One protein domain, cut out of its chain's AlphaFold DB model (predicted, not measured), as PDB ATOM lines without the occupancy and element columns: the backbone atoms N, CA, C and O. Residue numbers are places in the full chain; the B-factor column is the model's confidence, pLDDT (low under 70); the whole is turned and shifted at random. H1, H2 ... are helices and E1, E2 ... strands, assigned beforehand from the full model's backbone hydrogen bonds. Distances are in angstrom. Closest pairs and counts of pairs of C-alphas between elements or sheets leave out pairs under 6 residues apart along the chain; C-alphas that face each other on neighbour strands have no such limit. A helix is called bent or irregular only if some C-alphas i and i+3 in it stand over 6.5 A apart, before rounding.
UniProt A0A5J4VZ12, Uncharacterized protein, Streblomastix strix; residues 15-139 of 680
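This is residues 15 to 139 of the 680 residues of an uncharacterized protein of Streblomastix strix (UniProt A0A5J4VZ12). Two long strand hairpins, E1 with E2 and E3 with E4, join through E1 and E3 into one strongly twisted sheet in the middle of the model; helix H2 only grazes this sheet and touches H1, about perpendicular to it, while a small hairpin, E5 with E6, is apart from the four strands of the sheet and has helix H4 next to E6, and H4 and H1 have their centres farthest from the mean of the C-alphas. The short helix H3 packs on the sheet and leads into that small hairpin. The printed part has 125 residues, with four named helices and six named strands in the order H1 H2 E1 E2 E3 E4 H3 E5 E6 H4, and its class is mixed, helices and strands. The large sheet is mixed, in the order E2 E1 E3 E4, and the small one is antiparallel. The whole is only just loose, close to compact, with a radius of gyration of the C-alphas of 16.8 A and spans of 52 by 36 by 23 A.

Start with H1, residues 15 to 26, and go on to H2, residues 39 to 50. They touch, H1 with residue 25 alone and H2 with residues 45 to 50 alone; their closest C-alphas, of Val 25 and Phe 46, are 6.1 A apart, and their lines are about perpendicular at 86 degrees. H2 is irregular, but only just: C-alphas 41 and 44 are 6.9 A apart. Next come E1, residues 53 to 61, and E2, residues 64 to 72, an antiparallel hairpin at 154 degrees; look for N 56 and O 70 at 2.9 A. H2 only grazes the sheet, with its residues 43 to 47. E3, residues 80 to 88, is the parallel neighbour of E1 at 34 degrees, and N 57 and O 83 are 2.8 A apart. E4, residues 91 to 97, forms an antiparallel hairpin with E3 at 149 degrees, with N 86 and O 93 at 2.9 A. H3, residues 100 to 104, is on this sheet at a height over the sheet of 7.9 A and over none of its strands, but only just, with two of its C-alphas falling on E1 and two on E3. The closest C-alphas of H3 and E2 are those of Thr 104 and Tyr 66, 5.2 A apart. E5, residues 106 to 108, and E6, residues 116 to 118, form an antiparallel hairpin at 148 degrees, with N 107 and O 117 at 2.8 A. H4, residues 124 to 137, comes closest to E6 at the C-alphas of Leu 124 and Phe 117, 6.7 A apart; H4 and E5 are apart. Every O i to N i+4 pair is within hydrogen-bond range in H1 and H3, against 5 of 8 in H2 and 9 of 10 in H4.

Find C-alpha 15 at (199.622, 208.518, 296.951); from there H1 runs 16.1 A, and H2 later runs 15.2 A. E1 starts at C-alpha 53, at (208.058, 213.697, 279.294), and runs 26.2 A; E2 runs 24.6 A, E3 25.3 A and E4 18.8 A. H3, E5 and E6 are short. H4 runs 20.0 A and ends at C-alpha 137, at (211.470, 221.653, 259.746).

The two C-alphas farthest apart are those of Asn 33 and Thr 122, 52.5 A. The printed part has no cut, and the link from H1 to H2, residues 27 to 38, is long. The mean pLDDT of the printed part is 71.4; look for values under 70 at residues 15 to 42, 61 to 63, 76, 84 and 86 to 98.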
ATOM      1  N   ILE A  15     198.608 209.294 296.223       47.69
ATOM      2  CA  ILE A  15     199.622 208.518 296.951       47.69
ATOM      3  C   ILE A  15     199.547 207.023 296.603       47.69
ATOM      4  O   ILE A  15     200.586 206.388 296.457       47.69
ATOM      5  N   ALA A  16     198.348 206.459 296.423       53.34
ATOM      6  CA  ALA A  16     198.196 205.085 295.939       53.34
ATOM      7  C   ALA A  16     198.749 204.938 294.512       53.34
ATOM      8  O   ALA A  16     199.475 203.988 294.233       53.34
ATOM      9  N   GLU A  17     198.482 205.915 293.644       55.38
ATOM     10  CA  GLU A  17     199.012 205.924 292.280       55.38
ATOM     11  C   GLU A  17     200.539 206.097 292.255       55.38
ATOM     12  O   GLU A  17     201.227 205.337 291.580       55.38
ATOM     13  N   ALA A  18     201.094 206.997 293.074       52.94
ATOM     14  CA  ALA A  18     202.543 207.149 293.219       52.94
ATOM     15  C   ALA A  18     203.225 205.846 293.677       52.94
ATOM     16  O   ALA A  18     204.264 205.472 293.136       52.94
ATOM     17  N   LYS A  19     202.622 205.107 294.620       56.81
ATOM     18  CA  LYS A  19     203.129 203.799 295.069       56.81
ATOM     19  C   LYS A  19     203.048 202.722 293.980       56.81
ATOM     20  O   LYS A  19     203.954 201.895 293.888       56.81
ATOM     21  N   ARG A  20     201.998 202.726 293.146       63.12
ATOM     22  CA  ARG A  20     201.888 201.811 291.993       63.12
ATOM     23  C   ARG A  20     202.953 202.093 290.942       63.12
ATOM     24  O   ARG A  20     203.600 201.155 290.488       63.12
ATOM     25  N   ILE A  21     203.137 203.363 290.581       61.53
ATOM     26  CA  ILE A  21     204.155 203.784 289.613       61.53
ATOM     27  C   ILE A  21     205.548 203.439 290.147       61.53
ATOM     28  O   ILE A  21     206.329 202.813 289.441       61.53
ATOM     29  N   PHE A  22     205.823 203.730 291.422       60.38
ATOM     30  CA  PHE A  22     207.070 203.335 292.079       60.38
ATOM     31  C   PHE A  22     207.346 201.830 291.950       60.38
ATOM     32  O   PHE A  22     208.434 201.436 291.533       60.38
ATOM     33  N   SER A  23     206.350 200.993 292.259       64.06
ATOM     34  CA  SER A  23     206.481 199.536 292.164       64.06
ATOM     35  C   SER A  23     206.739 199.064 290.734       64.06
ATOM     36  O   SER A  23     207.599 198.216 290.500       64.06
ATOM     37  N   ARG A  24     206.070 199.671 289.749       63.28
ATOM     38  CA  ARG A  24     206.275 199.363 288.329       63.28
ATOM     39  C   ARG A  24     207.666 199.774 287.834       63.28
ATOM     40  O   ARG A  24     208.308 199.015 287.110       63.28
ATOM     41  N   VAL A  25     208.136 200.958 288.224       59.59
ATOM     42  CA  VAL A  25     209.420 201.516 287.776       59.59
ATOM     43  C   VAL A  25     210.594 200.799 288.439       59.59
ATOM     44  O   VAL A  25     211.547 200.446 287.747       59.59
ATOM     45  N   ASN A  26     210.515 200.505 289.734       58.25
ATOM     46  CA  ASN A  26     211.638 199.943 290.490       58.25
ATOM     47  C   ASN A  26     211.560 198.422 290.686       58.25
ATOM     48  O   ASN A  26     212.512 197.819 291.170       58.25
ATOM     49  N   GLY A  27     210.447 197.785 290.306       64.94
ATOM     50  CA  GLY A  27     210.246 196.339 290.451       64.94
ATOM     51  C   GLY A  27     210.119 195.869 291.905       64.94
ATOM     52  O   GLY A  27     210.248 194.677 292.173       64.94
ATOM     53  N   VAL A  28     209.896 196.792 292.848       63.53
ATOM     54  CA  VAL A  28     209.825 196.524 294.290       63.53
ATOM     55  C   VAL A  28     208.672 197.289 294.934       63.53
ATOM     56  O   VAL A  28     208.408 198.440 294.596       63.53
ATOM     57  N   GLU A  29     207.987 196.675 295.901       62.38
ATOM     58  CA  GLU A  29     206.932 197.364 296.647       62.38
ATOM     59  C   GLU A  29     207.477 198.562 297.435       62.38
ATOM     60  O   GLU A  29     208.601 198.544 297.940       62.38
ATOM     61  N   PHE A  30     206.661 199.612 297.565       55.09
ATOM     62  CA  PHE A  30     207.005 200.801 298.341       55.09
ATOM     63  C   PHE A  30     207.120 200.437 299.829       55.09
ATOM     64  O   PHE A  30     206.107 200.213 300.495       55.09
ATOM     65  N   ARG A  31     208.351 200.365 300.344       60.19
ATOM     66  CA  ARG A  31     208.652 200.049 301.750       60.19
ATOM     67  C   ARG A  31     208.835 201.329 302.561       60.19
ATOM     68  O   ARG A  31     209.339 202.319 302.039       60.19
ATOM     69  N   ASP A  32     208.529 201.276 303.855       54.38
ATOM     70  CA  ASP A  32     208.733 202.405 304.782       54.38
ATOM     71  C   ASP A  32     210.215 202.830 304.909       54.38
ATOM     72  O   ASP A  32     210.505 203.938 305.346       54.38
ATOM     73  N   ASN A  33     211.148 201.987 304.448       51.50
ATOM     74  CA  ASN A  33     212.591 202.251 304.412       51.50
ATOM     75  C   ASN A  33     213.083 202.788 303.050       51.50
ATOM     76  O   ASN A  33     214.269 202.656 302.734       51.50
ATOM     77  N   TYR A  34     212.183 203.318 302.213       54.62
ATOM     78  CA  TYR A  34     212.549 203.893 300.920       54.62
ATOM     79  C   TYR A  34     213.571 205.024 301.100       54.62
ATOM     80  O   TYR A  34     213.295 206.010 301.778       54.62
ATOM     81  N   GLN A  35     214.750 204.868 300.492       51.81
ATOM     82  CA  GLN A  35     215.885 205.788 300.650       51.81
ATOM     83  C   GLN A  35     215.715 207.112 299.878       51.81
ATOM     84  O   GLN A  35     216.557 207.994 300.001       51.81
ATOM     85  N   GLY A  36     214.623 207.273 299.119       55.06
ATOM     86  CA  GLY A  36     214.362 208.440 298.274       55.06
ATOM     87  C   GLY A  36     214.498 208.134 296.781       55.06
ATOM     88  O   GLY A  36     214.951 207.059 296.395       55.06
ATOM     89  N   PHE A  37     214.024 209.061 295.947       59.44
ATOM     90  CA  PHE A  37     214.165 209.008 294.489       59.44
ATOM     91  C   PHE A  37     215.455 209.735 294.122       59.44
ATOM     92  O   PHE A  37     215.538 210.944 294.350       59.44
ATOM     93  N   ASP A  38     216.452 209.019 293.596       63.88
ATOM     94  CA  ASP A  38     217.669 209.662 293.106       63.88
ATOM     95  C   ASP A  38     217.349 210.306 291.761       63.88
ATOM     96  O   ASP A  38     217.305 209.657 290.720       63.88
ATOM     97  N   PHE A  39     217.101 211.612 291.781       62.12
ATOM     98  CA  PHE A  39     216.670 212.325 290.590       62.12
ATOM     99  C   PHE A  39     217.699 212.275 289.450       62.12
ATOM    100  O   PHE A  39     217.306 212.377 288.295       62.12
ATOM    101  N   VAL A  40     218.994 212.106 289.741       57.03
ATOM    102  CA  VAL A  40     220.043 212.065 288.709       57.03
ATOM    103  C   VAL A  40     220.107 210.688 288.044       57.03
ATOM    104  O   VAL A  40     220.270 210.619 286.830       57.03
ATOM    105  N   GLY A  41     219.953 209.605 288.812       61.06
ATOM    106  CA  GLY A  41     220.037 208.231 288.299       61.06
ATOM    107  C   GLY A  41     218.702 207.611 287.864       61.06
ATOM    108  O   GLY A  41     218.660 206.810 286.929       61.06
ATOM    109  N   ASP A  42     217.595 207.981 288.515       65.88
ATOM    110  CA  ASP A  42     216.305 207.297 288.365       65.88
ATOM    111  C   ASP A  42     215.370 207.970 287.348       65.88
ATOM    112  O   ASP A  42     214.448 207.321 286.840       65.88
ATOM    113  N   ILE A  43     215.580 209.254 287.023       72.12
ATOM    114  CA  ILE A  43     214.679 210.008 286.133       72.12
ATOM    115  C   ILE A  43     214.642 209.428 284.719       72.12
ATOM    116  O   ILE A  43     213.559 209.293 284.150       72.12
ATOM    117  N   ASP A  44     215.786 208.996 284.186       75.38
ATOM    118  CA  ASP A  44     215.868 208.396 282.855       75.38
ATOM    119  C   ASP A  44     215.143 207.045 282.813       75.38
ATOM    120  O   ASP A  44     214.391 206.753 281.881       75.38
ATOM    121  N   ASN A  45     215.280 206.232 283.863       75.56
ATOM    122  CA  ASN A  45     214.532 204.980 283.998       75.56
ATOM    123  C   ASN A  45     213.023 205.227 284.110       75.56
ATOM    124  O   ASN A  45     212.229 204.500 283.505       75.56
ATOM    125  N   PHE A  46     212.622 206.262 284.849       73.62
ATOM    126  CA  PHE A  46     211.229 206.657 285.012       73.62
ATOM    127  C   PHE A  46     210.592 207.092 283.686       73.62
ATOM    128  O   PHE A  46     209.566 206.530 283.296       73.62
ATOM    129  N   ILE A  47     211.205 208.034 282.953       76.88
ATOM    130  CA  ILE A  47     210.651 208.516 281.675       76.88
ATOM    131  C   ILE A  47     210.601 207.404 280.622       76.88
ATOM    132  O   ILE A  47     209.640 207.338 279.853       76.88
ATOM    133  N   ASN A  48     211.588 206.497 280.622       77.88
ATOM    134  CA  ASN A  48     211.657 205.368 279.697       77.88
ATOM    135  C   ASN A  48     210.604 204.300 279.998       77.88
ATOM    136  O   ASN A  48     209.975 203.789 279.072       77.88
ATOM    137  N   LYS A  49     210.358 203.974 281.271       77.50
ATOM    138  CA  LYS A  49     209.347 202.969 281.637       77.50
ATOM    139  C   LYS A  49     207.920 203.497 281.539       77.50
ATOM    140  O   LYS A  49     207.051 202.790 281.036       77.50
ATOM    141  N   GLU A  50     207.674 204.729 281.978       76.12
ATOM    142  CA  GLU A  50     206.329 205.322 281.954       76.12
ATOM    143  C   GLU A  50     205.988 205.996 280.619       76.12
ATOM    144  O   GLU A  50     204.833 206.373 280.395       76.12
ATOM    145  N   GLN A  51     206.965 206.108 279.710       80.56
ATOM    146  CA  GLN A  51     206.814 206.753 278.406       80.56
ATOM    147  C   GLN A  51     206.203 208.150 278.570       80.56
ATOM    148  O   GLN A  51     205.146 208.451 278.009       80.56
ATOM    149  N   VAL A  52     206.826 208.997 279.394       79.94
ATOM    150  CA  VAL A  52     206.314 210.326 279.762       79.94
ATOM    151  C   VAL A  52     207.428 211.368 279.753       79.94
ATOM    152  O   VAL A  52     208.521 211.113 280.246       79.94
ATOM    153  N   ASN A  53     207.149 212.555 279.214       80.62
ATOM    154  CA  ASN A  53     208.058 213.697 279.294       80.62
ATOM    155  C   ASN A  53     207.920 214.370 280.662       80.62
ATOM    156  O   ASN A  53     206.802 214.689 281.068       80.62
ATOM    157  N   VAL A  54     209.027 214.638 281.354       79.44
ATOM    158  CA  VAL A  54     209.019 215.353 282.637       79.44
ATOM    159  C   VAL A  54     209.525 216.782 282.440       79.44
ATOM    160  O   VAL A  54     210.619 217.008 281.923       79.44
ATOM    161  N   HIS A  55     208.724 217.754 282.871       80.88
ATOM    162  CA  HIS A  55     209.036 219.182 282.798       80.88
ATOM    163  C   HIS A  55     209.237 219.724 284.213       80.88
ATOM    164  O   HIS A  55     208.300 219.704 285.012       80.88
ATOM    165  N   MET A  56     210.444 220.194 284.527       81.19
ATOM    166  CA  MET A  56     210.801 220.654 285.866       81.19
ATOM    167  C   MET A  56     210.811 222.176 285.952       81.19
ATOM    168  O   MET A  56     211.561 222.854 285.248       81.19
ATOM    169  N   TYR A  57     209.990 222.692 286.857       76.38
ATOM    170  CA  TYR A  57     209.853 224.104 287.168       76.38
ATOM    171  C   TYR A  57     210.486 224.396 288.525       76.38
ATOM    172  O   TYR A  57     210.426 223.564 289.430       76.38
ATOM    173  N   THR A  58     211.040 225.588 288.689       81.00
ATOM    174  CA  THR A  58     211.574 226.080 289.966       81.00
ATOM    175  C   THR A  58     211.050 227.479 290.247       81.00
ATOM    176  O   THR A  58     210.664 228.211 289.335       81.00
ATOM    177  N   TYR A  59     211.017 227.842 291.525       75.00
ATOM    178  CA  TYR A  59     210.718 229.202 291.953       75.00
ATOM    179  C   TYR A  59     212.013 230.009 292.038       75.00
ATOM    180  O   TYR A  59     212.911 229.649 292.796       75.00
ATOM    181  N   GLU A  60     212.091 231.097 291.279       73.00
ATOM    182  CA  GLU A  60     213.112 232.125 291.435       73.00
ATOM    183  C   GLU A  60     212.548 233.230 292.328       73.00
ATOM    184  O   GLU A  60     211.432 233.711 292.130       73.00
ATOM    185  N   SER A  61     213.318 233.617 293.340       67.94
ATOM    186  CA  SER A  61     212.867 234.547 294.374       67.94
ATOM    187  C   SER A  61     213.035 236.009 293.969       67.94
ATOM    188  O   SER A  61     212.360 236.874 294.536       67.94
ATOM    189  N   ASN A  62     213.907 236.316 292.995       54.69
ATOM    190  CA  ASN A  62     214.212 237.706 292.663       54.69
ATOM    191  C   ASN A  62     214.508 237.972 291.166       54.69
ATOM    192  O   ASN A  62     215.641 237.798 290.717       54.69
ATOM    193  N   PRO A  63     213.531 238.480 290.387       61.91
ATOM    194  CA  PRO A  63     212.151 238.772 290.789       61.91
ATOM    195  C   PRO A  63     211.377 237.483 291.118       61.91
ATOM    196  O   PRO A  63     211.721 236.439 290.580       61.91
ATOM    197  N   PRO A  64     210.328 237.531 291.955       72.31
ATOM    198  CA  PRO A  64     209.545 236.349 292.299       72.31
ATOM    199  C   PRO A  64     208.789 235.827 291.071       72.31
ATOM    200  O   PRO A  64     207.832 236.459 290.615       72.31
ATOM    201  N   HIS A  65     209.209 234.691 290.521       77.62
ATOM    202  CA  HIS A  65     208.535 234.033 289.401       77.62
ATOM    203  C   HIS A  65     208.849 232.536 289.349       77.62
ATOM    204  O   HIS A  65     209.800 232.061 289.959       77.62
ATOM    205  N   TYR A  66     208.035 231.786 288.610       76.69
ATOM    206  CA  TYR A  66     208.312 230.387 288.297       76.69
ATOM    207  C   TYR A  66     208.871 230.284 286.884       76.69
ATOM    208  O   TYR A  66     208.327 230.887 285.955       76.69
ATOM    209  N   GLU A  67     209.915 229.483 286.709       80.00
ATOM    210  CA  GLU A  67     210.509 229.218 285.403       80.00
ATOM    211  C   GLU A  67     210.720 227.722 285.168       80.00
ATOM    212  O   GLU A  67     210.927 226.945 286.098       80.00
ATOM    213  N   LEU A  68     210.626 227.313 283.901       79.31
ATOM    214  CA  LEU A  68     210.966 225.966 283.454       79.31
ATOM    215  C   LEU A  68     212.489 225.865 283.317       79.31
ATOM    216  O   LEU A  68     213.064 226.490 282.425       79.31
ATOM    217  N   THR A  69     213.137 225.063 284.157       77.62
ATOM    218  CA  THR A  69     214.605 224.960 284.197       77.62
ATOM    219  C   THR A  69     215.143 223.745 283.464       77.62
ATOM    220  O   THR A  69     216.190 223.835 282.821       77.62
ATOM    221  N   GLN A  70     214.443 222.610 283.519       78.88
ATOM    222  CA  GLN A  70     214.903 221.368 282.895       78.88
ATOM    223  C   GLN A  70     213.759 220.588 282.247       78.88
ATOM    224  O   GLN A  70     212.608 220.640 282.677       78.88
ATOM    225  N   ASN A  71     214.102 219.851 281.189       80.75
ATOM    226  CA  ASN A  71     213.187 218.988 280.454       80.75
ATOM    227  C   ASN A  71     213.839 217.626 280.238       80.75
ATOM    228  O   ASN A  71     214.910 217.556 279.634       80.75
ATOM    229  N   TYR A  72     213.145 216.573 280.651       80.44
ATOM    230  CA  TYR A  72     213.500 215.181 280.411       80.44
ATOM    231  C   TYR A  72     212.509 214.627 279.392       80.44
ATOM    232  O   TYR A  72     211.310 214.544 279.665       80.44
ATOM    233  N   LEU A  73     212.989 214.356 278.180       80.06
ATOM    234  CA  LEU A  73     212.141 214.079 277.022       80.06
ATOM    235  C   LEU A  73     212.372 212.663 276.509       80.06
ATOM    236  O   LEU A  73     213.513 212.215 276.426       80.06
ATOM    237  N   ILE A  74     211.296 212.012 276.074       79.19
ATOM    238  CA  ILE A  74     211.336 210.728 275.382       79.19
ATOM    239  C   ILE A  74     210.703 210.843 273.996       79.19
ATOM    240  O   ILE A  74     209.651 211.458 273.803       79.19
ATOM    241  N   ASN A  75     211.360 210.251 273.000       70.19
ATOM    242  CA  ASN A  75     210.893 210.312 271.620       70.19
ATOM    243  C   ASN A  75     209.551 209.582 271.466       70.19
ATOM    244  O   ASN A  75     209.453 208.391 271.741       70.19
ATOM    245  N   GLY A  76     208.541 210.289 270.951       67.25
ATOM    246  CA  GLY A  76     207.252 209.700 270.572       67.25
ATOM    247  C   GLY A  76     206.183 209.674 271.667       67.25
ATOM    248  O   GLY A  76     205.097 209.167 271.405       67.25
ATOM    249  N   SER A  77     206.445 210.232 272.857       74.94
ATOM    250  CA  SER A  77     205.401 210.414 273.871       74.94
ATOM    251  C   SER A  77     204.805 211.819 273.835       74.94
ATOM    252  O   SER A  77     205.531 212.808 273.911       74.94
ATOM    253  N   ASP A  78     203.474 211.893 273.818       70.38
ATOM    254  CA  ASP A  78     202.710 213.129 274.029       70.38
ATOM    255  C   ASP A  78     202.336 213.342 275.508       70.38
ATOM    256  O   ASP A  78     201.763 214.370 275.876       70.38
ATOM    257  N   LYS A  79     202.642 212.372 276.383       76.50
ATOM    258  CA  LYS A  79     202.334 212.470 277.813       76.50
ATOM    259  C   LYS A  79     203.321 213.416 278.485       76.50
ATOM    260  O   LYS A  79     204.530 213.322 278.274       76.50
ATOM    261  N   GLN A  80     202.801 214.292 279.337       76.19
ATOM    262  CA  GLN A  80     203.585 215.264 280.092       76.19
ATOM    263  C   GLN A  80     203.362 215.091 281.590       76.19
ATOM    264  O   GLN A  80     202.240 214.868 282.046       76.19
ATOM    265  N   PHE A  81     204.436 215.245 282.351       77.25
ATOM    266  CA  PHE A  81     204.447 215.226 283.802       77.25
ATOM    267  C   PHE A  81     205.189 216.468 284.294       77.25
ATOM    268  O   PHE A  81     206.416 216.544 284.276       77.25
ATOM    269  N   ASN A  82     204.428 217.490 284.677       75.81
ATOM    270  CA  ASN A  82     204.989 218.754 285.137       75.81
ATOM    271  C   ASN A  82     205.263 218.669 286.640       75.81
ATOM    272  O   ASN A  82     204.373 218.308 287.414       75.81
ATOM    273  N   ILE A  83     206.472 219.027 287.060       74.62
ATOM    274  CA  ILE A  83     206.882 219.003 288.462       74.62
ATOM    275  C   ILE A  83     207.442 220.352 288.903       74.62
ATOM    276  O   ILE A  83     208.192 220.992 288.176       74.62
ATOM    277  N   LEU A  84     207.083 220.782 290.106       64.00
ATOM    278  CA  LEU A  84     207.713 221.892 290.801       64.00
ATOM    279  C   LEU A  84     208.774 221.318 291.725       64.00
ATOM    280  O   LEU A  84     208.448 220.552 292.634       64.00
ATOM    281  N   PHE A  85     210.019 221.709 291.508       70.88
ATOM    282  CA  PHE A  85     211.120 221.422 292.405       70.88
ATOM    283  C   PHE A  85     211.285 222.589 293.382       70.88
ATOM    284  O   PHE A  85     211.486 223.735 292.976       70.88
ATOM    285  N   ASN A  86     211.169 222.297 294.676       60.66
ATOM    286  CA  ASN A  86     211.345 223.263 295.749       60.66
ATOM    287  C   ASN A  86     212.366 222.734 296.755       60.66
ATOM    288  O   ASN A  86     212.191 221.647 297.305       60.66
ATOM    289  N   ASN A  87     213.421 223.504 296.999       61.06
ATOM    290  CA  ASN A  87     214.498 223.104 297.886       61.06
ATOM    291  C   ASN A  87     214.344 223.805 299.243       61.06
ATOM    292  O   ASN A  87     214.509 225.021 299.330       61.06
ATOM    293  N   TYR A  88     214.016 223.048 300.294       49.22
ATOM    294  CA  TYR A  88     213.907 223.554 301.667       49.22
ATOM    295  C   TYR A  88     215.003 222.917 302.534       49.22
ATOM    296  O   TYR A  88     214.825 221.865 303.151       49.22
ATOM    297  N   GLY A  89     216.165 223.573 302.592       54.81
ATOM    298  CA  GLY A  89     217.311 223.103 303.374       54.81
ATOM    299  C   GLY A  89     217.927 221.826 302.793       54.81
ATOM    300  O   GLY A  89     218.430 221.851 301.676       54.81
ATOM    301  N   ILE A  90     217.904 220.734 303.564       41.19
ATOM    302  CA  ILE A  90     218.400 219.398 303.164       41.19
ATOM    303  C   ILE A  90     217.337 218.538 302.462       41.19
ATOM    304  O   ILE A  90     217.629 217.430 302.027       41.19
ATOM    305  N   ASN A  91     216.089 219.012 302.396       45.00
ATOM    306  CA  ASN A  91     214.984 218.264 301.812       45.00
ATOM    307  C   ASN A  91     214.545 218.924 300.503       45.00
ATOM    308  O   ASN A  91     214.054 220.056 300.484       45.00
ATOM    309  N   ALA A  92     214.666 218.176 299.409       54.66
ATOM    310  CA  ALA A  92     214.039 218.524 298.147       54.66
ATOM    311  C   ALA A  92     212.581 218.044 298.144       54.66
ATOM    312  O   ALA A  92     212.287 216.869 298.374       54.66
ATOM    313  N   HIS A  93     211.658 218.954 297.858       55.41
ATOM    314  CA  HIS A  93     210.251 218.646 297.656       55.41
ATOM    315  C   HIS A  93     209.915 218.737 296.173       55.41
ATOM    316  O   HIS A  93     210.152 219.756 295.525       55.41
ATOM    317  N   ILE A  94     209.305 217.675 295.654       60.59
ATOM    318  CA  ILE A  94     208.781 217.631 294.293       60.59
ATOM    319  C   ILE A  94     207.259 217.629 294.382       60.59
ATOM    320  O   ILE A  94     206.663 216.760 295.022       60.59
ATOM    321  N   MET A  95     206.618 218.606 293.750       56.53
ATOM    322  CA  MET A  95     205.161 218.687 293.664       56.53
ATOM    323  C   MET A  95     204.718 218.505 292.222       56.53
ATOM    324  O   MET A  95     205.309 219.072 291.316       56.53
ATOM    325  N   TYR A  96     203.644 217.759 291.993       62.81
ATOM    326  CA  TYR A  96     203.035 217.698 290.667       62.81
ATOM    327  C   TYR A  96     202.286 218.999 290.357       62.81
ATOM    328  O   TYR A  96     201.459 219.448 291.157       62.81
ATOM    329  N   ILE A  97     202.530 219.560 289.176       65.62
ATOM    330  CA  ILE A  97     201.835 220.733 288.649       65.62
ATOM    331  C   ILE A  97     200.817 220.264 287.604       65.62
ATOM    332  O   ILE A  97     201.157 219.565 286.656       65.62
ATOM    333  N   SER A  98     199.558 220.678 287.741       69.69
ATOM    334  CA  SER A  98     198.530 220.380 286.736       69.69
ATOM    335  C   SER A  98     198.571 221.315 285.527       69.69
ATOM    336  O   SER A  98     198.154 220.909 284.449       69.69
ATOM    337  N   ASP A  99     199.057 222.546 285.704       73.06
ATOM    338  CA  ASP A  99     199.106 223.575 284.662       73.06
ATOM    339  C   ASP A  99     200.377 224.439 284.790       73.06
ATOM    340  O   ASP A  99     200.465 225.336 285.632       73.06
ATOM    341  N   GLY A 100     201.390 224.140 283.972       71.75
ATOM    342  CA  GLY A 100     202.643 224.904 283.927       71.75
ATOM    343  C   GLY A 100     202.519 226.250 283.200       71.75
ATOM    344  O   GLY A 100     203.298 227.170 283.469       71.75
ATOM    345  N   GLU A 101     201.528 226.403 282.313       81.38
ATOM    346  CA  GLU A 101     201.278 227.666 281.610       81.38
ATOM    347  C   GLU A 101     200.717 228.709 282.577       81.38
ATOM    348  O   GLU A 101     201.212 229.836 282.623       81.38
ATOM    349  N   ALA A 102     199.739 228.320 283.400       76.25
ATOM    350  CA  ALA A 102     199.197 229.175 284.452       76.25
ATOM    351  C   ALA A 102     200.252 229.534 285.508       76.25
ATOM    352  O   ALA A 102     200.277 230.668 285.986       76.25
ATOM    353  N   LEU A 103     201.145 228.594 285.844       77.88
ATOM    354  CA  LEU A 103     202.206 228.812 286.831       77.88
ATOM    355  C   LEU A 103     203.245 229.846 286.368       77.88
ATOM    356  O   LEU A 103     203.697 230.667 287.163       77.88
ATOM    357  N   THR A 104     203.634 229.804 285.091       79.06
ATOM    358  CA  THR A 104     204.729 230.633 284.555       79.06
ATOM    359  C   THR A 104     204.247 231.883 283.810       79.06
ATOM    360  O   THR A 104     205.004 232.834 283.640       79.06
ATOM    361  N   GLY A 105     202.996 231.909 283.337       81.25
ATOM    362  CA  GLY A 105     202.489 232.945 282.428       81.25
ATOM    363  C   GLY A 105     203.037 232.833 280.996       81.25
ATOM    364  O   GLY A 105     202.847 233.746 280.175       81.25
ATOM    365  N   PHE A 106     203.712 231.722 280.683       83.00
ATOM    366  CA  PHE A 106     204.309 231.435 279.385       83.00
ATOM    367  C   PHE A 106     203.761 230.139 278.791       83.00
ATOM    368  O   PHE A 106     203.578 229.137 279.473       83.00
ATOM    369  N   ARG A 107     203.571 230.154 277.474       82.69
ATOM    370  CA  ARG A 107     203.300 228.980 276.652       82.69
ATOM    371  C   ARG A 107     204.591 228.501 276.007       82.69
ATOM    372  O   ARG A 107     205.269 229.277 275.329       82.69
ATOM    373  N   TYR A 108     204.921 227.230 276.184       82.69
ATOM    374  CA  TYR A 108     206.130 226.629 275.623       82.69
ATOM    375  C   TYR A 108     205.835 225.945 274.283       82.69
ATOM    376  O   TYR A 108     204.718 225.519 274.003       82.69
ATOM    377  N   CYS A 109     206.831 225.865 273.401       81.75
ATOM    378  CA  CYS A 109     206.678 225.148 272.137       81.75
ATOM    379  C   CYS A 109     206.651 223.628 272.356       81.75
ATOM    380  O   CYS A 109     207.656 223.059 272.770       81.75
ATOM    381  N   ASN A 110     205.581 222.964 271.918       76.88
ATOM    382  CA  ASN A 110     205.394 221.508 272.032       76.88
ATOM    383  C   ASN A 110     206.322 220.646 271.148       76.88
ATOM    384  O   ASN A 110     206.171 219.436 271.121       76.88
ATOM    385  N   ILE A 111     207.228 221.251 270.368       77.81
ATOM    386  CA  ILE A 111     208.172 220.519 269.503       77.81
ATOM    387  C   ILE A 111     209.587 220.551 270.090       77.81
ATOM    388  O   ILE A 111     210.285 219.546 270.071       77.81
ATOM    389  N   CYS A 112     210.051 221.712 270.572       76.19
ATOM    390  CA  CYS A 112     211.393 221.833 271.158       76.19
ATOM    391  C   CYS A 112     211.406 221.882 272.686       76.19
ATOM    392  O   CYS A 112     212.489 221.798 273.258       76.19
ATOM    393  N   HIS A 113     210.255 222.115 273.325       76.69
ATOM    394  CA  HIS A 113     210.078 222.319 274.771       76.69
ATOM    395  C   HIS A 113     211.001 223.389 275.395       76.69
ATOM    396  O   HIS A 113     211.185 223.435 276.604       76.69
ATOM    397  N   LYS A 114     211.591 224.267 274.570       72.75
ATOM    398  CA  LYS A 114     212.596 225.271 274.976       72.75
ATOM    399  C   LYS A 114     212.159 226.708 274.705       72.75
ATOM    400  O   LYS A 114     212.446 227.598 275.493       72.75
ATOM    401  N   GLN A 115     211.494 226.963 273.579       81.50
ATOM    402  CA  GLN A 115     211.031 228.311 273.249       81.50
ATOM    403  C   GLN A 115     209.757 228.644 274.031       81.50
ATOM    404  O   GLN A 115     208.741 227.975 273.842       81.50
ATOM    405  N   ALA A 116     209.805 229.705 274.836       81.19
ATOM    406  CA  ALA A 116     208.666 230.255 275.565       81.19
ATOM    407  C   ALA A 116     208.043 231.455 274.828       81.19
ATOM    408  O   ALA A 116     208.743 232.210 274.140       81.19
ATOM    409  N   PHE A 117     206.733 231.640 274.993       83.44
ATOM    410  CA  PHE A 117     205.957 232.770 274.487       83.44
ATOM    411  C   PHE A 117     205.040 233.306 275.581       83.44
ATOM    412  O   PHE A 117     204.366 232.538 276.260       83.44
ATOM    413  N   ARG A 118     204.993 234.625 275.766       84.19
ATOM    414  CA  ARG A 118     204.179 235.238 276.822       84.19
ATOM    415  C   ARG A 118     202.695 235.174 276.457       84.19
ATOM    416  O   ARG A 118     202.324 235.610 275.369       84.19
ATOM    417  N   ILE A 119     201.846 234.699 277.369       81.81
ATOM    418  CA  ILE A 119     200.409 234.494 277.094       81.81
ATOM    419  C   ILE A 119     199.674 235.822 276.815       81.81
ATOM    420  O   ILE A 119     198.719 235.849 276.045       81.81
ATOM    421  N   GLY A 120     200.164 236.942 277.358       76.31
ATOM    422  CA  GLY A 120     199.612 238.286 277.126       76.31
ATOM    423  C   GLY A 120     200.113 239.021 275.871       76.31
ATOM    424  O   GLY A 120     199.805 240.199 275.714       76.31
ATOM    425  N   ASP A 121     200.921 238.394 275.008       80.62
ATOM    426  CA  ASP A 121     201.407 239.030 273.773       80.62
ATOM    427  C   ASP A 121     200.301 239.073 272.701       80.62
ATOM    428  O   ASP A 121     199.743 238.042 272.320       80.62
ATOM    429  N   THR A 122     200.023 240.261 272.154       83.00
ATOM    430  CA  THR A 122     199.049 240.470 271.067       83.00
ATOM    431  C   THR A 122     199.391 239.674 269.806       83.00
ATOM    432  O   THR A 122     198.497 239.303 269.047       83.00
ATOM    433  N   ASN A 123     200.670 239.350 269.596       86.94
ATOM    434  CA  ASN A 123     201.155 238.595 268.440       86.94
ATOM    435  C   ASN A 123     201.423 237.110 268.731       86.94
ATOM    436  O   ASN A 123     201.970 236.417 267.865       86.94
ATOM    437  N   LEU A 124     201.037 236.598 269.907       83.19
ATOM    438  CA  LEU A 124     201.332 235.234 270.366       83.19
ATOM    439  C   LEU A 124     201.075 234.173 269.286       83.19
ATOM    440  O   LEU A 124     201.967 233.400 268.934       83.19
ATOM    441  N   GLN A 125     199.875 234.183 268.700       82.50
ATOM    442  CA  GLN A 125     199.453 233.214 267.682       82.50
ATOM    443  C   GLN A 125     200.335 233.248 266.427       82.50
ATOM    444  O   GLN A 125     200.645 232.212 265.832       82.50
ATOM    445  N   GLN A 126     200.764 234.436 266.000       87.38
ATOM    446  CA  GLN A 126     201.621 234.580 264.827       87.38
ATOM    447  C   GLN A 126     203.056 234.137 265.128       87.38
ATOM    448  O   GLN A 126     203.649 233.385 264.349       87.38
ATOM    449  N   SER A 127     203.596 234.556 266.273       83.06
ATOM    450  CA  SER A 127     204.939 234.199 266.742       83.06
ATOM    451  C   SER A 127     205.089 232.688 266.933       83.06
ATOM    452  O   SER A 127     206.053 232.099 266.435       83.06
ATOM    453  N   MET A 128     204.095 232.043 267.551       83.88
ATOM    454  CA  MET A 128     204.067 230.594 267.738       83.88
ATOM    455  C   MET A 128     204.005 229.843 266.413       83.88
ATOM    456  O   MET A 128     204.844 228.979 266.173       83.88
ATOM    457  N   ARG A 129     203.080 230.196 265.508       85.62
ATOM    458  CA  ARG A 129     202.978 229.539 264.191       85.62
ATOM    459  C   ARG A 129     204.275 229.659 263.391       85.62
ATOM    460  O   ARG A 129     204.731 228.682 262.795       85.62
ATOM    461  N   ASN A 130     204.897 230.837 263.403       85.19
ATOM    462  CA  ASN A 130     206.170 231.074 262.724       85.19
ATOM    463  C   ASN A 130     207.312 230.241 263.312       85.19
ATOM    464  O   ASN A 130     208.147 229.726 262.564       85.19
ATOM    465  N   HIS A 131     207.362 230.115 264.638       83.56
ATOM    466  CA  HIS A 131     208.335 229.265 265.308       83.56
ATOM    467  C   HIS A 131     208.070 227.782 265.034       83.56
ATOM    468  O   HIS A 131     208.985 227.106 264.583       83.56
ATOM    469  N   MET A 132     206.843 227.286 265.225       83.38
ATOM    470  CA  MET A 132     206.486 225.872 265.049       83.38
ATOM    471  C   MET A 132     206.808 225.370 263.642       83.38
ATOM    472  O   MET A 132     207.462 224.342 263.512       83.38
ATOM    473  N   LYS A 133     206.478 226.140 262.592       85.19
ATOM    474  CA  LYS A 133     206.856 225.804 261.204       85.19
ATOM    475  C   LYS A 133     208.367 225.603 261.044       85.19
ATOM    476  O   LYS A 133     208.811 224.678 260.368       85.19
ATOM    477  N   LYS A 134     209.176 226.472 261.661       79.81
ATOM    478  CA  LYS A 134     210.646 226.376 261.625       79.81
ATOM    479  C   LYS A 134     211.157 225.226 262.492       79.81
ATOM    480  O   LYS A 134     212.076 224.525 262.088       79.81
ATOM    481  N   CYS A 135     210.570 225.047 263.668       79.12
ATOM    482  CA  CYS A 135     210.948 224.039 264.647       79.12
ATOM    483  C   CYS A 135     210.688 222.623 264.120       79.12
ATOM    484  O   CYS A 135     211.563 221.769 264.223       79.12
ATOM    485  N   GLN A 136     209.541 222.409 263.469       83.12
ATOM    486  CA  GLN A 136     209.185 221.154 262.809       83.12
ATOM    487  C   GLN A 136     210.154 220.828 261.669       83.12
ATOM    488  O   GLN A 136     210.685 219.724 261.607       83.12
ATOM    489  N   LYS A 137     210.479 221.816 260.823       80.94
ATOM    490  CA  LYS A 137     211.470 221.653 259.746       80.94
ATOM    491  C   LYS A 137     212.865 221.275 260.264       80.94
ATOM    492  O   LYS A 137     213.616 220.614 259.557       80.94
ATOM    493  N   ASN A 138     213.210 221.695 261.480       74.38
ATOM    494  CA  ASN A 138     214.516 221.452 262.092       74.38
ATOM    495  C   ASN A 138     214.519 220.264 263.076       74.38
ATOM    496  O   ASN A 138     215.490 220.110 263.820       74.38
ATOM    497  N   GLY A 139     213.444 219.467 263.140       75.12
ATOM    498  CA  GLY A 139     213.343 218.319 264.050       75.12
ATOM    499  C   GLY A 139     213.499 218.689 265.530       75.12
ATOM    500  O   GLY A 139     214.217 218.014 266.257       75.12
TER     501      GLY A 139